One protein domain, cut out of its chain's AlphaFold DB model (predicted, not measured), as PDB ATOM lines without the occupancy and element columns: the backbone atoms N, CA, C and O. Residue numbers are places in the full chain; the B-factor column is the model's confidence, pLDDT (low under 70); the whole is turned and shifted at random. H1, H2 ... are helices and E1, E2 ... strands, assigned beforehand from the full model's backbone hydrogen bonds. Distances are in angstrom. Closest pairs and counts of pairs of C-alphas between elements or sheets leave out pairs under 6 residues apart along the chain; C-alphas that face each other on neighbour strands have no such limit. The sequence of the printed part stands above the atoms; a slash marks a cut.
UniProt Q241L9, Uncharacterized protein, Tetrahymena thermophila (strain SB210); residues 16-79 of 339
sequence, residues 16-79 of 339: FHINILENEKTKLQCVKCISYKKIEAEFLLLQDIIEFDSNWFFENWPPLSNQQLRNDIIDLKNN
ATOM      1  N   PHE A  16     357.952 356.011 176.370       80.50
ATOM      2  CA  PHE A  16     357.437 357.111 175.544       80.50
ATOM      3  C   PHE A  16     355.945 357.367 175.748       80.50
ATOM      4  O   PHE A  16     355.481 358.467 175.464       80.50
ATOM      5  N   HIS A  17     355.204 356.381 176.255       82.69
ATOM      6  CA  HIS A  17     353.751 356.434 176.318       82.69
ATOM      7  C   HIS A  17     353.227 355.990 177.681       82.69
ATOM      8  O   HIS A  17     353.822 355.134 178.348       82.69
ATOM      9  N   ILE A  18     352.067 356.524 178.043       82.38
ATOM     10  CA  ILE A  18     351.226 356.047 179.135       82.38
ATOM     11  C   ILE A  18     350.006 355.375 178.507       82.38
ATOM     12  O   ILE A  18     349.254 356.005 177.772       82.38
ATOM     13  N   ASN A  19     349.820 354.089 178.780       79.81
ATOM     14  CA  ASN A  19     348.635 353.340 178.391       79.81
ATOM     15  C   ASN A  19     347.469 353.702 179.313       79.81
ATOM     16  O   ASN A  19     347.607 353.647 180.537       79.81
ATOM     17  N   ILE A  20     346.342 354.060 178.709       75.88
ATOM     18  CA  ILE A  20     345.178 354.615 179.396       75.88
ATOM     19  C   ILE A  20     344.184 353.520 179.802       75.88
ATOM     20  O   ILE A  20     343.463 353.680 180.783       75.88
ATOM     21  N   LEU A  21     344.196 352.371 179.120       76.69
ATOM     22  CA  LEU A  21     343.223 351.294 179.310       76.69
ATOM     23  C   LEU A  21     343.205 350.802 180.758       76.69
ATOM     24  O   LEU A  21     344.237 350.367 181.277       76.69
ATOM     25  N   GLU A  22     342.037 350.827 181.401       69.38
ATOM     26  CA  GLU A  22     341.855 350.578 182.839       69.38
ATOM     27  C   GLU A  22     342.533 349.283 183.316       69.38
ATOM     28  O   GLU A  22     343.296 349.312 184.282       69.38
ATOM     29  N   ASN A  23     342.379 348.198 182.555       73.94
ATOM     30  CA  ASN A  23     342.775 346.835 182.933       73.94
ATOM     31  C   ASN A  23     344.256 346.478 182.687       73.94
ATOM     32  O   ASN A  23     344.677 345.340 182.912       73.94
ATOM     33  N   GLU A  24     345.073 347.418 182.214       73.62
ATOM     34  CA  GLU A  24     346.481 347.161 181.903       73.62
ATOM     35  C   GLU A  24     347.383 347.212 183.141       73.62
ATOM     36  O   GLU A  24     347.522 348.250 183.791       73.62
ATOM     37  N   LYS A  25     348.075 346.099 183.431       72.81
ATOM     38  CA  LYS A  25     348.994 345.978 184.581       72.81
ATOM     39  C   LYS A  25     350.185 346.938 184.510       72.81
ATOM     40  O   LYS A  25     350.692 347.362 185.543       72.81
ATOM     41  N   THR A  26     350.658 347.269 183.308       78.75
ATOM     42  CA  THR A  26     351.788 348.188 183.105       78.75
ATOM     43  C   THR A  26     351.351 349.381 182.267       78.75
ATOM     44  O   THR A  26     351.184 349.259 181.049       78.75
ATOM     45  N   LYS A  27     351.198 350.536 182.921       82.06
ATOM     46  CA  LYS A  27     350.794 351.796 182.280       82.06
ATOM     47  C   LYS A  27     351.939 352.435 181.495       82.06
ATOM     48  O   LYS A  27     351.735 352.879 180.375       82.06
ATOM     49  N   LEU A  28     353.162 352.418 182.024       84.94
ATOM     50  CA  LEU A  28     354.328 352.971 181.331       84.94
ATOM     51  C   LEU A  28     354.831 352.009 180.248       84.94
ATOM     52  O   LEU A  28     355.263 350.892 180.545       84.94
ATOM     53  N   GLN A  29     354.780 352.444 178.990       83.31
ATOM     54  CA  GLN A  29     355.066 351.607 177.828       83.31
ATOM     55  C   GLN A  29     356.097 352.267 176.899       83.31
ATOM     56  O   GLN A  29     356.074 353.473 176.632       83.31
ATOM     57  N   CYS A  30     357.038 351.465 176.394       86.00
ATOM     58  CA  CYS A  30     357.897 351.881 175.285       86.00
ATOM     59  C   CYS A  30     357.201 351.621 173.945       86.00
ATOM     60  O   CYS A  30     356.217 350.885 173.877       86.00
ATOM     61  N   VAL A  31     357.756 352.161 172.858       81.69
ATOM     62  CA  VAL A  31     357.241 351.966 171.485       81.69
ATOM     63  C   VAL A  31     357.011 350.482 171.158       81.69
ATOM     64  O   VAL A  31     356.005 350.127 170.548       81.69
ATOM     65  N   LYS A  32     357.899 349.593 171.630       80.06
ATOM     66  CA  LYS A  32     357.769 348.146 171.401       80.06
ATOM     67  C   LYS A  32     356.547 347.529 172.081       80.06
ATOM     68  O   LYS A  32     355.922 346.643 171.510       80.06
ATOM     69  N   CYS A  33     356.181 347.988 173.277       79.44
ATOM     70  CA  CYS A  33     354.985 347.495 173.968       79.44
ATOM     71  C   CYS A  33     353.710 347.735 173.155       79.44
ATOM     72  O   CYS A  33     352.824 346.887 173.179       79.44
ATOM     73  N   ILE A  34     353.640 348.848 172.423       75.56
ATOM     74  CA  ILE A  34     352.494 349.189 171.575       75.56
ATOM     75  C   ILE A  34     352.540 348.383 170.279       75.56
ATOM     76  O   ILE A  34     351.552 347.757 169.923       75.56
ATOM     77  N   SER A  35     353.699 348.303 169.615       74.75
ATOM     78  CA  SER A  35     353.814 347.596 168.330       74.75
ATOM     79  C   SER A  35     353.466 346.105 168.402       74.75
ATOM     80  O   SER A  35     353.070 345.516 167.400       74.75
ATOM     81  N   TYR A  36     353.637 345.474 169.571       68.94
ATOM     82  CA  TYR A  36     353.263 344.073 169.783       68.94
ATOM     83  C   TYR A  36     351.777 343.878 170.133       68.94
ATOM     84  O   TYR A  36     351.274 342.758 170.007       68.94
ATOM     85  N   LYS A  37     351.055 344.933 170.532       66.19
ATOM     86  CA  LYS A  37     349.609 344.883 170.777       66.19
ATOM     87  C   LYS A  37     348.867 345.118 169.461       66.19
ATOM     88  O   LYS A  37     348.859 346.213 168.923       66.19
ATOM     89  N   LYS A  38     348.218 344.077 168.937       55.97
ATOM     90  CA  LYS A  38     347.370 344.140 167.727       55.97
ATOM     91  C   LYS A  38     345.975 344.754 167.975       55.97
ATOM     92  O   LYS A  38     345.059 344.479 167.210       55.97
ATOM     93  N   ILE A  39     345.783 345.499 169.063       55.81
ATOM     94  CA  ILE A  39     344.479 346.003 169.527       55.81
ATOM     95  C   ILE A  39     344.584 347.519 169.727       55.81
ATOM     96  O   ILE A  39     345.674 348.008 170.033       55.81
ATOM     97  N   GLU A  40     343.463 348.224 169.538       55.75
ATOM     98  CA  GLU A  40     343.271 349.649 169.839       55.75
ATOM     99  C   GLU A  40     343.979 350.034 171.141       55.75
ATOM    100  O   GLU A  40     343.700 349.506 172.218       55.75
ATOM    101  N   ALA A  41     344.961 350.922 171.020       58.62
ATOM    102  CA  ALA A  41     345.706 351.446 172.145       58.62
ATOM    103  C   ALA A  41     345.330 352.916 172.305       58.62
ATOM    104  O   ALA A  41     345.748 353.752 171.509       58.62
ATOM    105  N   GLU A  42     344.565 353.226 173.347       67.50
ATOM    106  CA  GLU A  42     344.458 354.590 173.849       67.50
ATOM    107  C   GLU A  42     345.713 354.880 174.682       67.50
ATOM    108  O   GLU A  42     345.986 354.221 175.696       67.50
ATOM    109  N   PHE A  43     346.535 355.820 174.214       74.19
ATOM    110  CA  PHE A  43     347.783 356.187 174.872       74.19
ATOM    111  C   PHE A  43     347.996 357.698 174.892       74.19
ATOM    112  O   PHE A  43     347.627 358.403 173.959       74.19
ATOM    113  N   LEU A  44     348.649 358.176 175.953       75.44
ATOM    114  CA  LEU A  44     349.186 359.530 176.029       75.44
ATOM    115  C   LEU A  44     350.685 359.500 175.764       75.44
ATOM    116  O   LEU A  44     351.409 358.699 176.364       75.44
ATOM    117  N   LEU A  45     351.163 360.390 174.901       78.00
ATOM    118  CA  LEU A  45     352.591 360.615 174.719       78.00
ATOM    119  C   LEU A  45     353.140 361.376 175.925       78.00
ATOM    120  O   LEU A  45     352.607 362.405 176.332       78.00
ATOM    121  N   LEU A  46     354.248 360.891 176.490       78.62
ATOM    122  CA  LEU A  46     354.929 361.598 177.579       78.62
ATOM    123  C   LEU A  46     355.411 362.980 177.140       78.62
ATOM    124  O   LEU A  46     355.466 363.888 177.959       78.62
ATOM    125  N   GLN A  47     355.767 363.129 175.864       75.56
ATOM    126  CA  GLN A  47     356.197 364.407 175.317       75.56
ATOM    127  C   GLN A  47     355.056 365.431 175.341       75.56
ATOM    128  O   GLN A  47     355.281 366.518 175.850       75.56
ATOM    129  N   ASP A  48     353.835 365.057 174.955       73.38
ATOM    130  CA  ASP A  48     352.657 365.942 174.993       73.38
ATOM    131  C   ASP A  48     352.304 366.382 176.425       73.38
ATOM    132  O   ASP A  48     351.866 367.507 176.653       73.38
ATOM    133  N   ILE A  49     352.553 365.516 177.415       73.25
ATOM    134  CA  ILE A  49     352.391 365.850 178.840       73.25
ATOM    135  C   ILE A  49     353.483 366.825 179.308       73.25
ATOM    136  O   ILE A  49     353.220 367.716 180.110       73.25
ATOM    137  N   ILE A  50     354.723 366.646 178.843       72.81
ATOM    138  CA  ILE A  50     355.879 367.463 179.252       72.81
ATOM    139  C   ILE A  50     355.886 368.827 178.544       72.81
ATOM    140  O   ILE A  50     356.287 369.818 179.152       72.81
ATOM    141  N   GLU A  51     355.466 368.882 177.280       69.19
ATOM    142  CA  GLU A  51     355.488 370.072 176.417       69.19
ATOM    143  C   GLU A  51     354.222 370.938 176.537       69.19
ATOM    144  O   GLU A  51     354.111 371.941 175.840       69.19
ATOM    145  N   PHE A  52     353.325 370.605 177.475       60.50
ATOM    146  CA  PHE A  52     352.242 371.446 178.004       60.50
ATOM    147  C   PHE A  52     351.503 372.301 176.956       60.50
ATOM    148  O   PHE A  52     351.371 373.517 177.104       60.50
ATOM    149  N   ASP A  53     350.916 371.660 175.945       62.28
ATOM    150  CA  ASP A  53     349.732 372.247 175.313       62.28
ATOM    151  C   ASP A  53     348.521 371.972 176.218       62.28
ATOM    152  O   ASP A  53     347.842 370.943 176.137       62.28
ATOM    153  N   SER A  54     348.279 372.898 177.150       61.72
ATOM    154  CA  SER A  54     347.205 372.819 178.146       61.72
ATOM    155  C   SER A  54     345.800 372.713 177.542       61.72
ATOM    156  O   SER A  54     344.845 372.435 178.268       61.72
ATOM    157  N   ASN A  55     345.640 372.958 176.239       64.81
ATOM    158  CA  ASN A  55     344.347 372.877 175.572       64.81
ATOM    159  C   ASN A  55     344.037 371.445 175.142       64.81
ATOM    160  O   ASN A  55     343.018 370.908 175.570       64.81
ATOM    161  N   TRP A  56     344.950 370.781 174.430       65.94
ATOM    162  CA  TRP A  56     344.740 369.399 173.981       65.94
ATOM    163  C   TRP A  56     344.625 368.408 175.146       65.94
ATOM    164  O   TRP A  56     343.785 367.505 175.123       65.94
ATOM    165  N   PHE A  57     345.436 368.592 176.193       67.88
ATOM    166  CA  PHE A  57     345.403 367.725 177.370       67.88
ATOM    167  C   PHE A  57     344.096 367.874 178.158       67.88
ATOM    168  O   PHE A  57     343.518 366.872 178.552       67.88
ATOM    169  N   PHE A  58     343.592 369.098 178.341       66.12
ATOM    170  CA  PHE A  58     342.313 369.340 179.020       66.12
ATOM    171  C   PHE A  58     341.122 368.836 178.208       66.12
ATOM    172  O   PHE A  58     340.159 368.315 178.763       66.12
ATOM    173  N   GLU A  59     341.201 368.959 176.882       65.38
ATOM    174  CA  GLU A  59     340.178 368.410 176.012       65.38
ATOM    175  C   GLU A  59     340.138 366.893 176.123       65.38
ATOM    176  O   GLU A  59     339.040 366.368 176.165       65.38
ATOM    177  N   ASN A  60     341.268 366.181 176.212       64.19
ATOM    178  CA  ASN A  60     341.329 364.718 176.062       64.19
ATOM    179  C   ASN A  60     341.653 363.920 177.336       64.19
ATOM    180  O   ASN A  60     341.685 362.689 177.288       64.19
ATOM    181  N   TRP A  61     341.866 364.586 178.472       68.06
ATOM    182  CA  TRP A  61     342.265 363.943 179.721       68.06
ATOM    183  C   TRP A  61     341.767 364.697 180.969       68.06
ATOM    184  O   TRP A  61     341.927 365.914 181.052       68.06
ATOM    185  N   PRO A  62     341.247 364.003 182.002       66.00
ATOM    186  CA  PRO A  62     341.064 362.553 182.101       66.00
ATOM    187  C   PRO A  62     339.904 362.040 181.230       66.00
ATOM    188  O   PRO A  62     338.978 362.796 180.933       66.00
ATOM    189  N   PRO A  63     339.914 360.753 180.837       68.44
ATOM    190  CA  PRO A  63     338.778 360.140 180.165       68.44
ATOM    191  C   PRO A  63     337.597 360.088 181.141       68.44
ATOM    192  O   PRO A  63     337.598 359.330 182.110       68.44
ATOM    193  N   LEU A  64     336.599 360.940 180.911       73.94
ATOM    194  CA  LEU A  64     335.346 360.931 181.662       73.94
ATOM    195  C   LEU A  64     334.354 359.992 180.974       73.94
ATOM    196  O   LEU A  64     334.179 360.045 179.761       73.94
ATOM    197  N   SER A  65     333.644 359.180 181.758       76.88
ATOM    198  CA  SER A  65     332.574 358.311 181.247       76.88
ATOM    199  C   SER A  65     331.362 359.090 180.720       76.88
ATOM    200  O   SER A  65     330.557 358.552 179.963       76.88
ATOM    201  N   ASN A  66     331.227 360.364 181.105       80.94
ATOM    202  CA  ASN A  66     330.159 361.257 180.675       80.94
ATOM    203  C   ASN A  66     330.701 362.325 179.707       80.94
ATOM    204  O   ASN A  66     331.315 363.305 180.129       80.94
ATOM    205  N   GLN A  67     330.429 362.148 178.409       79.00
ATOM    206  CA  GLN A  67     330.850 363.084 177.360       79.00
ATOM    207  C   GLN A  67     330.156 364.453 177.468       79.00
ATOM    208  O   GLN A  67     330.770 365.458 177.122       79.00
ATOM    209  N   GLN A  68     328.918 364.515 177.973       83.19
ATOM    210  CA  GLN A  68     328.232 365.790 178.204       83.19
ATOM    211  C   GLN A  68     328.961 366.596 179.280       83.19
ATOM    212  O   GLN A  68     329.321 367.738 179.037       83.19
ATOM    213  N   LEU A  69     329.284 365.963 180.413       81.88
ATOM    214  CA  LEU A  69     330.058 366.596 181.488       81.88
ATOM    215  C   LEU A  69     331.418 367.099 180.986       81.88
ATOM    216  O   LEU A  69     331.868 368.170 181.377       81.88
ATOM    217  N   ARG A  70     332.078 366.332 180.112       78.25
ATOM    218  CA  ARG A  70     333.336 366.746 179.482       78.25
ATOM    219  C   ARG A  70     333.156 368.008 178.637       78.25
ATOM    220  O   ARG A  70     333.949 368.932 178.778       78.25
ATOM    221  N   ASN A  71     332.123 368.052 177.798       81.56
ATOM    222  CA  ASN A  71     331.813 369.234 176.996       81.56
ATOM    223  C   ASN A  71     331.480 370.439 177.895       81.56
ATOM    224  O   ASN A  71     332.042 371.504 177.680       81.56
ATOM    225  N   ASP A  72     330.685 370.251 178.954       82.38
ATOM    226  CA  ASP A  72     330.333 371.317 179.902       82.38
ATOM    227  C   ASP A  72     331.586 371.899 180.598       82.38
ATOM    228  O   ASP A  72     331.704 373.108 180.780       82.38
ATOM    229  N   ILE A  73     332.564 371.057 180.961       81.12
ATOM    230  CA  ILE A  73     333.845 371.485 181.554       81.12
ATOM    231  C   ILE A  73     334.708 372.268 180.547       81.12
ATOM    232  O   ILE A  73     335.355 373.250 180.918       81.12
ATOM    233  N   ILE A  74     334.728 371.843 179.280       78.00
ATOM    234  CA  ILE A  74     335.411 372.560 178.191       78.00
ATOM    235  C   ILE A  74     334.751 373.923 177.964       78.00
ATOM    236  O   ILE A  74     335.448 374.935 177.870       78.00
ATOM    237  N   ASP A  75     333.423 373.969 177.957       81.94
ATOM    238  CA  ASP A  75     332.661 375.203 177.807       81.94
ATOM    239  C   ASP A  75     332.895 376.158 178.981       81.94
ATOM    240  O   ASP A  75     333.069 377.348 178.747       81.94
ATOM    241  N   LEU A  76     332.995 375.670 180.224       79.56
ATOM    242  CA  LEU A  76     333.346 376.498 181.389       79.56
ATOM    243  C   LEU A  76     334.721 377.166 181.264       79.56
ATOM    244  O   LEU A  76     334.911 378.278 181.747       79.56
ATOM    245  N   LYS A  77     335.691 376.493 180.634       76.44
ATOM    246  CA  LYS A  77     337.025 377.058 180.383       76.44
ATOM    247  C   LYS A  77     336.990 378.133 179.296       76.44
ATOM    248  O   LYS A  77     337.739 379.102 179.372       76.44
ATOM    249  N   ASN A  78     336.168 377.926 178.270       76.88
ATOM    250  CA  ASN A  78     336.120 378.792 177.094       76.88
ATOM    251  C   ASN A  78     335.165 379.982 177.270       76.88
ATOM    252  O   ASN A  78     335.384 381.032 176.672       76.88
ATOM    253  N   ASN A  79     334.128 379.826 178.094       70.88
ATOM    254  CA  ASN A  79     333.120 380.838 178.374       70.88
ATOM    255  C   ASN A  79     333.334 381.410 179.778       70.88
ATOM    256  O   ASN A  79     332.712 380.971 180.749       70.88
TER     257      ASN A  79
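This is residues 16 to 79 of the 339 residues of an uncharacterized protein of Tetrahymena thermophila (strain SB210) (UniProt Q241L9). This is a loose, elongated chain of parts: a tiny two-strand sheet, E1 and E2, with the short helix H1 toward one end of the length, and helices H3 and H4, running back and forth at a shallow angle, toward the other. H2 follows directly on E2, and between E1 and H1 the chain loops out and returns to pair briefly with E1. The printed part has 64 residues, in the order E1, H1, E2, H2, H3, H4; the strands are antiparallel and the class is mostly helix. The radius of gyration of the C-alphas is 13.8 A, and the spans are 42 by 26 by 17 A.

Find C-alpha 17 at (353.751, 356.434, 176.318), where E1 begins, residues 17 to 19. Next come H1, residues 31 to 35, E2, residues 43 to 45, and H2, residues 46 to 50. H3, residues 54 to 60, measures 10.2 A. H4, residues 67 to 78, measures 16.6 A and ends at C-alpha 78, (336.120, 378.792, 177.094).

Look first at E1 and E2, antiparallel at 159 degrees, where N 18 and O 44 are 2.8 A apart, within hydrogen-bond range. Residues 28 to 29 pair antiparallel with residues 17 to 18 of E1. H2 and H3 are close but not clearly touching, with Ile 49 and Phe 57 their closest C-alphas at 7.4 A. H3 and H4, a helical hairpin, only just touch, with 3 pairs of C-alphas within 8 A; the closest are those of Glu 59 and Ile 74, 6.7 A. H4 does so with residues 70 to 74 alone. They run opposite ways at a shallow tilt of 15 degrees. H1 and H2 are apart. In H1, H2 and H4 every O i to N i+4 pair is within hydrogen-bond range; in H3, 2 of 3.

The C-alphas of Tyr 36 and Asn 79, the two farthest apart, are 42.8 A apart. The printed part has no cut. The link from E1 to H1 is long, with 11 residues. Residues 64 to 69, of which 67 to 69 belong to H4, stand free. Look for pLDDT under 70 at residue 22, residues 36 to 42 and residues 51 to 63.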